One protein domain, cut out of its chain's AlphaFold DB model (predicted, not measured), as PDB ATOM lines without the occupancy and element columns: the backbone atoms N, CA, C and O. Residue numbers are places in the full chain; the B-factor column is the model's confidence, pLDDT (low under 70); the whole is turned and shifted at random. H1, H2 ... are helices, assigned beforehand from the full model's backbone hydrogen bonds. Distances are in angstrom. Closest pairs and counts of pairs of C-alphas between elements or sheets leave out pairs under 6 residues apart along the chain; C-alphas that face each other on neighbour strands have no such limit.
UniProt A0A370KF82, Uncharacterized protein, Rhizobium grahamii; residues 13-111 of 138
ATOM      1  N   ARG A  13      92.592 170.872 126.513       79.62
ATOM      2  CA  ARG A  13      91.957 171.904 127.344       79.62
ATOM      3  C   ARG A  13      92.518 173.296 127.085       79.62
ATOM      4  O   ARG A  13      91.762 174.265 127.107       79.62
ATOM      5  N   GLU A  14      93.817 173.410 126.824       81.88
ATOM      6  CA  GLU A  14      94.444 174.687 126.472       81.88
ATOM      7  C   GLU A  14      94.039 175.152 125.072       81.88
ATOM      8  O   GLU A  14      93.799 176.347 124.859       81.88
ATOM      9  N   ALA A  15      93.904 174.215 124.129       83.62
ATOM     10  CA  ALA A  15      93.383 174.501 122.796       83.62
ATOM     11  C   ALA A  15      91.927 174.992 122.863       83.62
ATOM     12  O   ALA A  15      91.596 176.026 122.277       83.62
ATOM     13  N   GLU A  16      91.077 174.310 123.640       90.38
ATOM     14  CA  GLU A  16      89.688 174.724 123.851       90.38
ATOM     15  C   GLU A  16      89.600 176.103 124.523       90.38
ATOM     16  O   GLU A  16      88.841 176.966 124.077       90.38
ATOM     17  N   LEU A  17      90.401 176.348 125.565       91.50
ATOM     18  CA  LEU A  17      90.449 177.641 126.245       91.50
ATOM     19  C   LEU A  17      90.840 178.770 125.281       91.50
ATOM     20  O   LEU A  17      90.175 179.804 125.236       91.50
ATOM     21  N   SER A  18      91.888 178.561 124.483       91.31
ATOM     22  CA  SER A  18      92.367 179.550 123.511       91.31
ATOM     23  C   SER A  18      91.307 179.862 122.454       91.31
ATOM     24  O   SER A  18      91.062 181.028 122.142       91.31
ATOM     25  N   GLN A  19      90.620 178.834 121.944       93.31
ATOM     26  CA  GLN A  19      89.519 179.002 120.997       93.31
ATOM     27  C   GLN A  19      88.360 179.799 121.607       93.31
ATOM     28  O   GLN A  19      87.812 180.693 120.963       93.31
ATOM     29  N   ARG A  20      87.997 179.505 122.858       95.38
ATOM     30  CA  ARG A  20      86.930 180.210 123.577       95.38
ATOM     31  C   ARG A  20      87.274 181.676 123.822       95.38
ATOM     32  O   ARG A  20      86.429 182.537 123.601       95.38
ATOM     33  N   LEU A  21      88.506 181.983 124.217       95.25
ATOM     34  CA  LEU A  21      88.955 183.369 124.386       95.25
ATOM     35  C   LEU A  21      88.893 184.140 123.065       95.25
ATOM     36  O   LEU A  21      88.398 185.266 123.037       95.25
ATOM     37  N   LEU A  22      89.281 183.499 121.960       94.62
ATOM     38  CA  LEU A  22      89.146 184.084 120.629       94.62
ATOM     39  C   LEU A  22      87.677 184.307 120.233       94.62
ATOM     40  O   LEU A  22      87.363 185.322 119.610       94.62
ATOM     41  N   GLU A  23      86.766 183.404 120.610       94.75
ATOM     42  CA  GLU A  23      85.318 183.563 120.401       94.75
ATOM     43  C   GLU A  23      84.741 184.725 121.230       94.75
ATOM     44  O   GLU A  23      83.885 185.464 120.738       94.75
ATOM     45  N   LEU A  24      85.275 184.960 122.436       95.50
ATOM     46  CA  LEU A  24      85.035 186.180 123.219       95.50
ATOM     47  C   LEU A  24      85.747 187.410 122.638       95.50
ATOM     48  O   LEU A  24      85.587 188.513 123.150       95.50
ATOM     49  N   GLY A  25      86.500 187.262 121.553       94.38
ATOM     50  CA  GLY A  25      87.164 188.354 120.861       94.38
ATOM     51  C   GLY A  25      88.532 188.725 121.425       94.38
ATOM     52  O   GLY A  25      89.080 189.716 120.957       94.38
ATOM     53  N   LEU A  26      89.091 187.977 122.381       94.94
ATOM     54  CA  LEU A  26      90.442 188.191 122.901       94.94
ATOM     55  C   LEU A  26      91.457 187.361 122.111       94.94
ATOM     56  O   LEU A  26      91.472 186.133 122.192       94.94
ATOM     57  N   ASP A  27      92.328 188.038 121.366       94.12
ATOM     58  CA  ASP A  27      93.397 187.392 120.613       94.12
ATOM     59  C   ASP A  27      94.693 187.348 121.432       94.12
ATOM     60  O   ASP A  27      95.460 188.311 121.506       94.12
ATOM     61  N   LEU A  28      94.951 186.186 122.031       92.38
ATOM     62  CA  LEU A  28      96.128 185.952 122.864       92.38
ATOM     63  C   LEU A  28      97.465 186.101 122.116       92.38
ATOM     64  O   LEU A  28      98.497 186.282 122.766       92.38
ATOM     65  N   SER A  29      97.472 186.000 120.782       92.75
ATOM     66  CA  SER A  29      98.685 186.169 119.968       92.75
ATOM     67  C   SER A  29      99.120 187.632 119.848       92.75
ATOM     68  O   SER A  29     100.278 187.911 119.551       92.75
ATOM     69  N   ARG A  30      98.199 188.565 120.118       92.88
ATOM     70  CA  ARG A  30      98.424 190.012 120.022       92.88
ATOM     71  C   ARG A  30      98.815 190.640 121.359       92.88
ATOM     72  O   ARG A  30      99.123 191.826 121.397       92.88
ATOM     73  N   LEU A  31      98.822 189.863 122.444       93.06
ATOM     74  CA  LEU A  31      99.269 190.329 123.755       93.06
ATOM     75  C   LEU A  31     100.769 190.646 123.735       93.06
ATOM     76  O   LEU A  31     101.589 189.820 123.332       93.06
ATOM     77  N   GLY A  32     101.138 191.817 124.253       92.25
ATOM     78  CA  GLY A  32     102.535 192.132 124.552       92.25
ATOM     79  C   GLY A  32     103.104 191.223 125.649       92.25
ATOM     80  O   GLY A  32     102.361 190.654 126.447       92.25
ATOM     81  N   VAL A  33     104.435 191.124 125.728       93.31
ATOM     82  CA  VAL A  33     105.147 190.196 126.636       93.31
ATOM     83  C   VAL A  33     104.695 190.327 128.097       93.31
ATOM     84  O   VAL A  33     104.420 189.322 128.749       93.31
ATOM     85  N   VAL A  34     104.566 191.557 128.602       92.94
ATOM     86  CA  VAL A  34     104.146 191.822 129.991       92.94
ATOM     87  C   VAL A  34     102.711 191.349 130.232       92.94
ATOM     88  O   VAL A  34     102.464 190.581 131.159       92.94
ATOM     89  N   ALA A  35     101.778 191.744 129.360       92.38
ATOM     90  CA  ALA A  35     100.375 191.342 129.447       92.38
ATOM     91  C   ALA A  35     100.220 189.819 129.340       92.38
ATOM     92  O   ALA A  35      99.442 189.222 130.080       92.38
ATOM     93  N   ARG A  36     101.005 189.180 128.465       94.44
ATOM     94  CA  ARG A  36     101.023 187.725 128.324       94.44
ATOM     95  C   ARG A  36     101.484 187.047 129.611       94.44
ATOM     96  O   ARG A  36     100.824 186.120 130.061       94.44
ATOM     97  N   SER A  37     102.564 187.522 130.230       93.88
ATOM     98  CA  SER A  37     103.049 186.961 131.495       93.88
ATOM     99  C   SER A  37     102.021 187.097 132.621       93.88
ATOM    100  O   SER A  37     101.820 186.151 133.379       93.88
ATOM    101  N   ALA A  38     101.361 188.253 132.728       93.12
ATOM    102  CA  ALA A  38     100.311 188.470 133.722       93.12
ATOM    103  C   ALA A  38      99.109 187.542 133.478       93.12
ATOM    104  O   ALA A  38      98.598 186.929 134.412       93.12
ATOM    105  N   PHE A  39      98.715 187.380 132.212       93.75
ATOM    106  CA  PHE A  39      97.644 186.478 131.806       93.75
ATOM    107  C   PHE A  39      97.940 185.015 132.160       93.75
ATOM    108  O   PHE A  39      97.084 184.339 132.721       93.75
ATOM    109  N   GLU A  40      99.141 184.511 131.861       93.88
ATOM    110  CA  GLU A  40      99.505 183.125 132.191       93.88
ATOM    111  C   GLU A  40      99.526 182.884 133.708       93.88
ATOM    112  O   GLU A  40      99.138 181.808 134.170       93.88
ATOM    113  N   ASN A  41      99.911 183.893 134.497       92.62
ATOM    114  CA  ASN A  41      99.843 183.814 135.953       92.62
ATOM    115  C   ASN A  41      98.389 183.702 136.447       92.62
ATOM    116  O   ASN A  41      98.066 182.777 137.192       92.62
ATOM    117  N   GLU A  42      97.492 184.578 135.978       92.75
ATOM    118  CA  GLU A  42      96.065 184.501 136.324       92.75
ATOM    119  C   GLU A  42      95.449 183.172 135.854       92.75
ATOM    120  O   GLU A  42      94.716 182.527 136.604       92.75
ATOM    121  N   LYS A  43      95.795 182.699 134.646       91.88
ATOM    122  CA  LYS A  43      95.369 181.388 134.129       91.88
ATOM    123  C   LYS A  43      95.761 180.268 135.084       91.88
ATOM    124  O   LYS A  43      94.924 179.417 135.391       91.88
ATOM    125  N   SER A  44      97.001 180.266 135.567       88.38
ATOM    126  CA  SER A  44      97.492 179.266 136.520       88.38
ATOM    127  C   SER A  44      96.680 179.289 137.820       88.38
ATOM    128  O   SER A  44      96.167 178.255 138.256       88.38
ATOM    129  N   LEU A  45      96.459 180.480 138.388       85.25
ATOM    130  CA  LEU A  45      95.670 180.658 139.610       85.25
ATOM    131  C   LEU A  45      94.220 180.190 139.434       85.25
ATOM    132  O   LEU A  45      93.694 179.458 140.274       85.25
ATOM    133  N   ALA A  46      93.584 180.556 138.322       81.56
ATOM    134  CA  ALA A  46      92.193 180.224 138.042       81.56
ATOM    135  C   ALA A  46      91.988 178.738 137.683       81.56
ATOM    136  O   ALA A  46      90.937 178.167 137.990       81.56
ATOM    137  N   THR A  47      92.989 178.082 137.089       79.12
ATOM    138  CA  THR A  47      92.933 176.647 136.749       79.12
ATOM    139  C   THR A  47      92.943 175.765 138.000       79.12
ATOM    140  O   THR A  47      92.262 174.735 138.036       79.12
ATOM    141  N   ASN A  48      93.603 176.205 139.076       67.56
ATOM    142  CA  ASN A  48      93.597 175.504 140.366       67.56
ATOM    143  C   ASN A  48      92.186 175.359 140.969       67.56
ATOM    144  O   ASN A  48      91.944 174.454 141.766       67.56
ATOM    145  N   ALA A  49      91.226 176.183 140.536       65.88
ATOM    146  CA  ALA A  49      89.829 176.111 140.955       65.88
ATOM    147  C   ALA A  49      88.984 175.054 140.203       65.88
ATOM    148  O   ALA A  49      87.776 174.994 140.418       65.88
ATOM    149  N   ARG A  50      89.581 174.229 139.320       68.25
ATOM    150  CA  ARG A  50      88.907 173.157 138.542       68.25
ATOM    151  C   ARG A  50      87.656 173.615 137.769       68.25
ATOM    152  O   ARG A  50      86.680 172.876 137.656       68.25
ATOM    153  N   ARG A  51      87.680 174.832 137.226       77.12
ATOM    154  CA  ARG A  51      86.578 175.382 136.418       77.12
ATOM    155  C   ARG A  51      86.489 174.693 135.053       77.12
ATOM    156  O   ARG A  51      87.491 174.203 134.533       77.12
ATOM    157  N   SER A  52      85.300 174.693 134.450       86.88
ATOM    158  CA  SER A  52      85.156 174.303 133.043       86.88
ATOM    159  C   SER A  52      85.929 175.281 132.136       86.88
ATOM    160  O   SER A  52      86.073 176.453 132.499       86.88
ATOM    161  N   PRO A  53      86.392 174.859 130.943       89.62
ATOM    162  CA  PRO A  53      87.085 175.752 130.010       89.62
ATOM    163  C   PRO A  53      86.271 177.001 129.642       89.62
ATOM    164  O   PRO A  53      86.836 178.077 129.479       89.62
ATOM    165  N   ALA A  54      84.939 176.886 129.571       91.88
ATOM    166  CA  ALA A  54      84.048 178.019 129.333       91.88
ATOM    167  C   ALA A  54      84.055 179.019 130.493       91.88
ATOM    168  O   ALA A  54      84.296 180.200 130.265       91.88
ATOM    169  N   MET A  55      83.867 178.560 131.734       92.88
ATOM    170  CA  MET A  55      83.936 179.434 132.914       92.88
ATOM    171  C   MET A  55      85.310 180.088 133.063       92.88
ATOM    172  O   MET A  55      85.409 181.264 133.400       92.88
ATOM    173  N   LEU A  56      86.376 179.333 132.788       93.38
ATOM    174  CA  LEU A  56      87.739 179.847 132.827       93.38
ATOM    175  C   LEU A  56      87.965 180.924 131.755       93.38
ATOM    176  O   LEU A  56      88.532 181.968 132.063       93.38
ATOM    177  N   ALA A  57      87.473 180.713 130.528       95.62
ATOM    178  CA  ALA A  57      87.550 181.704 129.457       95.62
ATOM    179  C   ALA A  57      86.815 183.002 129.819       95.62
ATOM    180  O   ALA A  57      87.353 184.082 129.591       95.62
ATOM    181  N   VAL A  58      85.616 182.903 130.410       96.31
ATOM    182  CA  VAL A  58      84.858 184.075 130.876       96.31
ATOM    183  C   VAL A  58      85.656 184.845 131.923       96.31
ATOM    184  O   VAL A  58      85.913 186.030 131.722       96.31
ATOM    185  N   ARG A  59      86.116 184.170 132.984       95.19
ATOM    186  CA  ARG A  59      86.899 184.806 134.051       95.19
ATOM    187  C   ARG A  59      88.157 185.489 133.515       95.19
ATOM    188  O   ARG A  59      88.427 186.627 133.876       95.19
ATOM    189  N   LEU A  60      88.924 184.811 132.660       95.81
ATOM    190  CA  LEU A  60      90.172 185.357 132.120       95.81
ATOM    191  C   LEU A  60      89.934 186.532 131.175       95.81
ATOM    192  O   LEU A  60      90.694 187.498 131.201       95.81
ATOM    193  N   PHE A  61      88.880 186.472 130.360       96.25
ATOM    194  CA  PHE A  61      88.484 187.594 129.517       96.25
ATOM    195  C   PHE A  61      88.100 188.809 130.363       96.25
ATOM    196  O   PHE A  61      88.617 189.898 130.121       96.25
ATOM    197  N   VAL A  62      87.219 188.630 131.353       96.44
ATOM    198  CA  VAL A  62      86.757 189.736 132.201       96.44
ATOM    199  C   VAL A  62      87.911 190.314 132.997       96.44
ATOM    200  O   VAL A  62      88.170 191.503 132.855       96.44
ATOM    201  N   TRP A  63      88.688 189.481 133.695       96.31
ATOM    202  CA  TRP A  63      89.896 189.923 134.394       96.31
ATOM    203  C   TRP A  63      90.820 190.741 133.487       96.31
ATOM    204  O   TRP A  63      91.281 191.815 133.874       96.31
ATOM    205  N   TYR A  64      91.073 190.268 132.260       95.56
ATOM    206  CA  TYR A  64      91.967 190.972 131.349       95.56
ATOM    207  C   TYR A  64      91.443 192.370 131.005       95.56
ATOM    208  O   TYR A  64      92.220 193.325 131.005       95.56
ATOM    209  N   VAL A  65      90.139 192.499 130.757       93.38
ATOM    210  CA  VAL A  65      89.501 193.771 130.392       93.38
ATOM    211  C   VAL A  65      89.370 194.716 131.588       93.38
ATOM    212  O   VAL A  65      89.598 195.910 131.424       93.38
ATOM    213  N   THR A  66      89.006 194.212 132.769       93.31
ATOM    214  CA  THR A  66      88.558 195.050 133.895       93.31
ATOM    215  C   THR A  66      89.577 195.196 135.019       93.31
ATOM    216  O   THR A  66      89.579 196.214 135.703       93.31
ATOM    217  N   GLU A  67      90.437 194.200 135.240       93.00
ATOM    218  CA  GLU A  67      91.269 194.097 136.450       93.00
ATOM    219  C   GLU A  67      92.776 194.115 136.158       93.00
ATOM    220  O   GLU A  67      93.560 194.531 137.008       93.00
ATOM    221  N   SER A  68      93.207 193.690 134.966       91.31
ATOM    222  CA  SER A  68      94.624 193.398 134.689       91.31
ATOM    223  C   SER A  68      95.570 194.599 134.692       91.31
ATOM    224  O   SER A  68      96.781 194.401 134.694       91.31
ATOM    225  N   GLN A  69      95.051 195.829 134.603       91.88
ATOM    226  CA  GLN A  69      95.817 197.067 134.349       91.88
ATOM    227  C   GLN A  69      96.635 197.071 133.037       91.88
ATOM    228  O   GLN A  69      97.300 198.056 132.721       91.88
ATOM    229  N   HIS A  70      96.564 196.000 132.242       92.38
ATOM    230  CA  HIS A  70      97.319 195.797 131.004       92.38
ATOM    231  C   HIS A  70      96.405 195.671 129.778       92.38
ATOM    232  O   HIS A  70      96.822 195.154 128.736       92.38
ATOM    233  N   PHE A  71      95.149 196.100 129.907       90.19
ATOM    234  CA  PHE A  71      94.182 196.054 128.824       90.19
ATOM    235  C   PHE A  71      94.607 196.975 127.674       90.19
ATOM    236  O   PHE A  71      94.729 198.187 127.846       90.19
ATOM    237  N   ASP A  72      94.785 196.390 126.491       89.12
ATOM    238  CA  ASP A  72      94.942 197.115 125.233       89.12
ATOM    239  C   ASP A  72      93.761 196.769 124.309       89.12
ATOM    240  O   ASP A  72      93.632 195.619 123.881       89.12
ATOM    241  N   PRO A  73      92.887 197.726 123.950       84.62
ATOM    242  CA  PRO A  73      91.745 197.450 123.081       84.62
ATOM    243  C   PRO A  73      92.156 196.927 121.700       84.62
ATOM    244  O   PRO A  73      91.353 196.268 121.037       84.62
ATOM    245  N   ASN A  74      93.396 197.167 121.261       88.25
ATOM    246  CA  ASN A  74      93.885 196.639 119.998       88.25
ATOM    247  C   ASN A  74      94.018 195.120 120.019       88.25
ATOM    248  O   ASN A  74      93.947 194.526 118.954       88.25
ATOM    249  N   VAL A  75      94.151 194.462 121.172       90.44
ATOM    250  CA  VAL A  75      94.263 192.991 121.224       90.44
ATOM    251  C   VAL A  75      92.930 192.283 120.972       90.44
ATOM    252  O   VAL A  75      92.873 191.059 120.845       90.44
ATOM    253  N   LEU A  76      91.843 193.048 120.853       91.62
ATOM    254  CA  LEU A  76      90.546 192.520 120.471       91.62
ATOM    255  C   LEU A  76      90.533 192.180 118.975       91.62
ATOM    256  O   LEU A  76      90.946 192.974 118.126       91.62
ATOM    257  N   SER A  77      90.038 190.991 118.628       89.75
ATOM    258  CA  SER A  77      90.024 190.494 117.244       89.75
ATOM    259  C   SER A  77      89.044 191.245 116.337       89.75
ATOM    260  O   SER A  77      89.138 191.144 115.112       89.75
ATOM    261  N   ARG A  78      88.086 191.991 116.910       82.12
ATOM    262  CA  ARG A  78      87.072 192.765 116.177       82.12
ATOM    263  C   ARG A  78      86.710 194.061 116.917       82.12
ATOM    264  O   ARG A  78      86.580 194.024 118.142       82.12
ATOM    265  N   PRO A  79      86.457 195.175 116.203       72.19
ATOM    266  CA  PRO A  79      85.898 196.385 116.804       72.19
ATOM    267  C   PRO A  79      84.568 196.102 117.518       72.19
ATOM    268  O   PRO A  79      83.724 195.373 116.996       72.19
ATOM    269  N   GLY A  80      84.375 196.680 118.708       70.25
ATOM    270  CA  GLY A  80      83.143 196.512 119.490       70.25
ATOM    271  C   GLY A  80      82.924 195.099 120.044       70.25
ATOM    272  O   GLY A  80      81.784 194.731 120.333       70.25
ATOM    273  N   SER A  81      83.984 194.295 120.185       82.88
ATOM    274  CA  SER A  81      83.867 192.892 120.595       82.88
ATOM    275  C   SER A  81      83.187 192.708 121.949       82.88
ATOM    276  O   SER A  81      82.435 191.753 122.057       82.88
ATOM    277  N   ILE A  82      83.327 193.625 122.916       89.69
ATOM    278  CA  ILE A  82      82.792 193.447 124.281       89.69
ATOM    279  C   ILE A  82      81.288 193.128 124.296       89.69
ATOM    280  O   ILE A  82      80.874 192.178 124.954       89.69
ATOM    281  N   GLY A  83      80.461 193.852 123.531       88.12
ATOM    282  CA  GLY A  83      79.022 193.552 123.453       88.12
ATOM    283  C   GLY A  83      78.743 192.159 122.875       88.12
ATOM    284  O   GLY A  83      77.858 191.438 123.337       88.12
ATOM    285  N   ARG A  84      79.555 191.725 121.904       89.94
ATOM    286  CA  ARG A  84      79.479 190.373 121.339       89.94
ATOM    287  C   ARG A  84      80.019 189.311 122.298       89.94
ATOM    288  O   ARG A  84      79.499 188.196 122.296       89.94
ATOM    289  N   SER A  85      81.009 189.646 123.122       94.06
ATOM    290  CA  SER A  85      81.520 188.803 124.201       94.06
ATOM    291  C   SER A  85      80.412 188.555 125.219       94.06
ATOM    292  O   SER A  85      80.107 187.399 125.475       94.06
ATOM    293  N   ILE A  86      79.724 189.606 125.688       94.69
ATOM    294  CA  ILE A  86      78.579 189.511 126.615       94.69
ATOM    295  C   ILE A  86      77.501 188.565 126.063       94.69
ATOM    296  O   ILE A  86      77.115 187.603 126.730       94.69
ATOM    297  N   PHE A  87      77.070 188.771 124.813       93.12
ATOM    298  CA  PHE A  87      76.106 187.879 124.159       93.12
ATOM    299  C   PHE A  87      76.601 186.423 124.094       93.12
ATOM    300  O   PHE A  87      75.848 185.479 124.336       93.12
ATOM    301  N   THR A  88      77.883 186.227 123.779       95.44
ATOM    302  CA  THR A  88      78.499 184.898 123.667       95.44
ATOM    303  C   THR A  88      78.550 184.181 125.014       95.44
ATOM    304  O   THR A  88      78.181 183.009 125.077       95.44
ATOM    305  N   MET A  89      78.919 184.883 126.088       96.38
ATOM    306  CA  MET A  89      78.929 184.348 127.453       96.38
ATOM    307  C   MET A  89      77.535 183.863 127.864       96.38
ATOM    308  O   MET A  89      77.383 182.723 128.301       96.38
ATOM    309  N   ARG A  90      76.501 184.689 127.642       96.12
ATOM    310  CA  ARG A  90      75.100 184.329 127.929       96.12
ATOM    311  C   ARG A  90      74.645 183.111 127.141       96.12
ATOM    312  O   ARG A  90      74.030 182.208 127.700       96.12
ATOM    313  N   ARG A  91      74.990 183.047 125.852       96.25
ATOM    314  CA  ARG A  91      74.670 181.891 125.004       96.25
ATOM    315  C   ARG A  91      75.329 180.610 125.515       96.25
ATOM    316  O   ARG A  91      74.677 179.572 125.510       96.25
ATOM    317  N   TRP A  92      76.590 180.660 125.945       95.75
ATOM    318  CA  TRP A  92      77.260 179.485 126.514       95.75
ATOM    319  C   TRP A  92      76.615 179.011 127.818       95.75
ATOM    320  O   TRP A  92      76.590 177.811 128.074       95.75
ATOM    321  N   ALA A  93      76.086 179.933 128.621       95.69
ATOM    322  CA  ALA A  93      75.481 179.626 129.910       95.69
ATOM    323  C   ALA A  93      73.979 179.285 129.857       95.69
ATOM    324  O   ALA A  93      73.419 178.871 130.866       95.69
ATOM    325  N   ALA A  94      73.324 179.404 128.698       94.56
ATOM    326  CA  ALA A  94      71.871 179.260 128.560       94.56
ATOM    327  C   ALA A  94      71.296 177.922 129.078       94.56
ATOM    328  O   ALA A  94      70.116 177.856 129.415       94.56
ATOM    329  N   GLY A  95      72.109 176.861 129.131       92.38
ATOM    330  CA  GLY A  95      71.706 175.534 129.610       92.38
ATOM    331  C   GLY A  95      72.119 175.189 131.045       92.38
ATOM    332  O   GLY A  95      71.779 174.104 131.508       92.38
ATOM    333  N   ASP A  96      72.853 176.060 131.743       94.69
ATOM    334  CA  ASP A  96      73.398 175.792 133.081       94.69
ATOM    335  C   ASP A  96      73.136 176.991 134.013       94.69
ATOM    336  O   ASP A  96      73.797 178.024 133.882       94.69
ATOM    337  N   PRO A  97      72.202 176.875 134.978       93.69
ATOM    338  CA  PRO A  97      71.865 177.963 135.896       93.69
ATOM    339  C   PRO A  97      73.033 178.453 136.762       93.69
ATOM    340  O   PRO A  97      73.103 179.641 137.077       93.69
ATOM    341  N   ILE A  98      73.954 177.564 137.150       92.56
ATOM    342  CA  ILE A  98      75.119 177.926 137.970       92.56
ATOM    343  C   ILE A  98      76.095 178.727 137.113       92.56
ATOM    344  O   ILE A  98      76.586 179.778 137.534       92.56
ATOM    345  N   PHE A  99      76.339 178.264 135.886       94.56
ATOM    346  CA  PHE A  99      77.177 179.002 134.952       94.56
ATOM    347  C   PHE A  99      76.542 180.346 134.568       94.56
ATOM    348  O   PHE A  99      77.248 181.348 134.505       94.56
ATOM    349  N   ALA A 100      75.221 180.406 134.391       96.06
ATOM    350  CA  ALA A 100      74.505 181.642 134.077       96.06
ATOM    351  C   ALA A 100      74.658 182.683 135.186       96.06
ATOM    352  O   ALA A 100      75.007 183.827 134.906       96.06
ATOM    353  N   ALA A 101      74.494 182.276 136.448       95.19
ATOM    354  CA  ALA A 101      74.720 183.161 137.587       95.19
ATOM    355  C   ALA A 101      76.162 183.697 137.623       95.19
ATOM    356  O   ALA A 101      76.375 184.889 137.838       95.19
ATOM    357  N   HIS A 102      77.155 182.841 137.361       94.38
ATOM    358  CA  HIS A 102      78.554 183.265 137.276       94.38
ATOM    359  C   HIS A 102      78.797 184.253 136.126       94.38
ATOM    360  O   HIS A 102      79.439 185.281 136.326       94.38
ATOM    361  N   VAL A 103      78.253 183.972 134.940       96.31
ATOM    362  CA  VAL A 103      78.362 184.844 133.764       96.31
ATOM    363  C   VAL A 103      77.769 186.222 134.031       96.31
ATOM    364  O   VAL A 103      78.396 187.214 133.679       96.31
ATOM    365  N   GLU A 104      76.612 186.320 134.683       96.38
ATOM    366  CA  GLU A 104      76.012 187.628 134.975       96.38
ATOM    367  C   GLU A 104      76.825 188.449 135.990       96.38
ATOM    368  O   GLU A 104      76.870 189.677 135.882       96.38
ATOM    369  N   LEU A 105      77.525 187.805 136.932       94.94
ATOM    370  CA  LEU A 105      78.468 188.499 137.820       94.94
ATOM    371  C   LEU A 105      79.650 189.085 137.034       94.94
ATOM    372  O   LEU A 105      79.985 190.257 137.197       94.94
ATOM    373  N   GLU A 106      80.237 188.297 136.137       96.44
ATOM    374  CA  GLU A 106      81.363 188.713 135.291       96.44
ATOM    375  C   GLU A 106      80.932 189.809 134.285       96.44
ATOM    376  O   GLU A 106      81.629 190.805 134.080       96.44
ATOM    377  N   ILE A 107      79.722 189.709 133.719       95.75
ATOM    378  CA  ILE A 107      79.120 190.765 132.885       95.75
ATOM    379  C   ILE A 107      78.899 192.046 133.693       95.75
ATOM    380  O   ILE A 107      79.122 193.139 133.173       95.75
ATOM    381  N   SER A 108      78.476 191.943 134.953       94.06
ATOM    382  CA  SER A 108      78.285 193.115 135.812       94.06
ATOM    383  C   SER A 108      79.603 193.861 136.040       94.06
ATOM    384  O   SER A 108      79.623 195.089 135.944       94.06
ATOM    385  N   ALA A 109      80.710 193.136 136.241       93.75
ATOM    386  CA  ALA A 109      82.046 193.726 136.335       93.75
ATOM    387  C   ALA A 109      82.449 194.452 135.037       93.75
ATOM    388  O   ALA A 109      82.886 195.604 135.089       93.75
ATOM    389  N   LEU A 110      82.216 193.843 133.865       93.19
ATOM    390  CA  LEU A 110      82.437 194.498 132.566       93.19
ATOM    391  C   LEU A 110      81.605 195.776 132.407       93.19
ATOM    392  O   LEU A 110      82.119 196.797 131.946       93.19
ATOM    393  N   LYS A 111      80.315 195.731 132.767       90.81
ATOM    394  CA  LYS A 111      79.415 196.888 132.655       90.81
ATOM    395  C   LYS A 111      79.862 198.029 133.564       90.81
ATOM    396  O   LYS A 111      79.865 199.176 133.122       90.81
TER     397      LYS A 111
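AT A GLANCE: This is residues 13 to 111 of the 138 residues of an uncharacterized protein of Rhizobium grahamii (UniProt A0A370KF82). The hairpin of H4 and H5 and the helix H2 stand on opposite sides of a core helix, H3, while H1 packs steeply across the first part of H3. H3, H4 and H5 make a three-helix up-and-down bundle, each running against the one before it, with their centres in a triangle. The printed part has 99 residues with five named helices, H1 to H5 in chain order, and no named strand: all helix. It is compact, with a radius of gyration of the C-alphas of 12.4 A, and spans 37 by 31 by 23 A.

IN THESE COORDINATES: Find C-alpha 33 at (105.147, 190.196, 126.636); from there H2 runs 20.9 A to residue 47. H5, equally long in residues, covers 97 to 111 over 20.6 A and ends at C-alpha 111, (79.415, 196.888, 132.655). H3 is residues 53 to 66, 19.7 A; H4 is 81 to 93, 18.3 A. H1, residues 13 to 23, begins at (91.957, 171.904, 127.344) and spans 15.1 A.

HOW THE PARTS SIT: Start at the hub, H3. It touches H2, closest at C-alphas 43 and 60, 6.8 A, a helical hairpin at a steep tilt of 44 degrees. It touches H5, closest at C-alphas 66 and 110, 6.3 A, the same way at a shallow 15 degrees. It touches H1, closest at C-alphas 17 and 53, 5.4 A, at a steep 51 degrees. H4 and H5 touch as a helical hairpin, closest at C-alphas 93 and 100, 4.7 A. H3 and H4 are close but not clearly touching. H2 is apart from H4 and H5. In H1 to H5 every O i to N i+4 pair is within hydrogen-bond range.

THE WHOLE: Look to C-alphas 33 and 97 for the two farthest apart, 36.6 A. The printed part has no cut; H3 to H4 is the long link, residues 67 to 80. Residues 48 to 50 are under pLDDT 70.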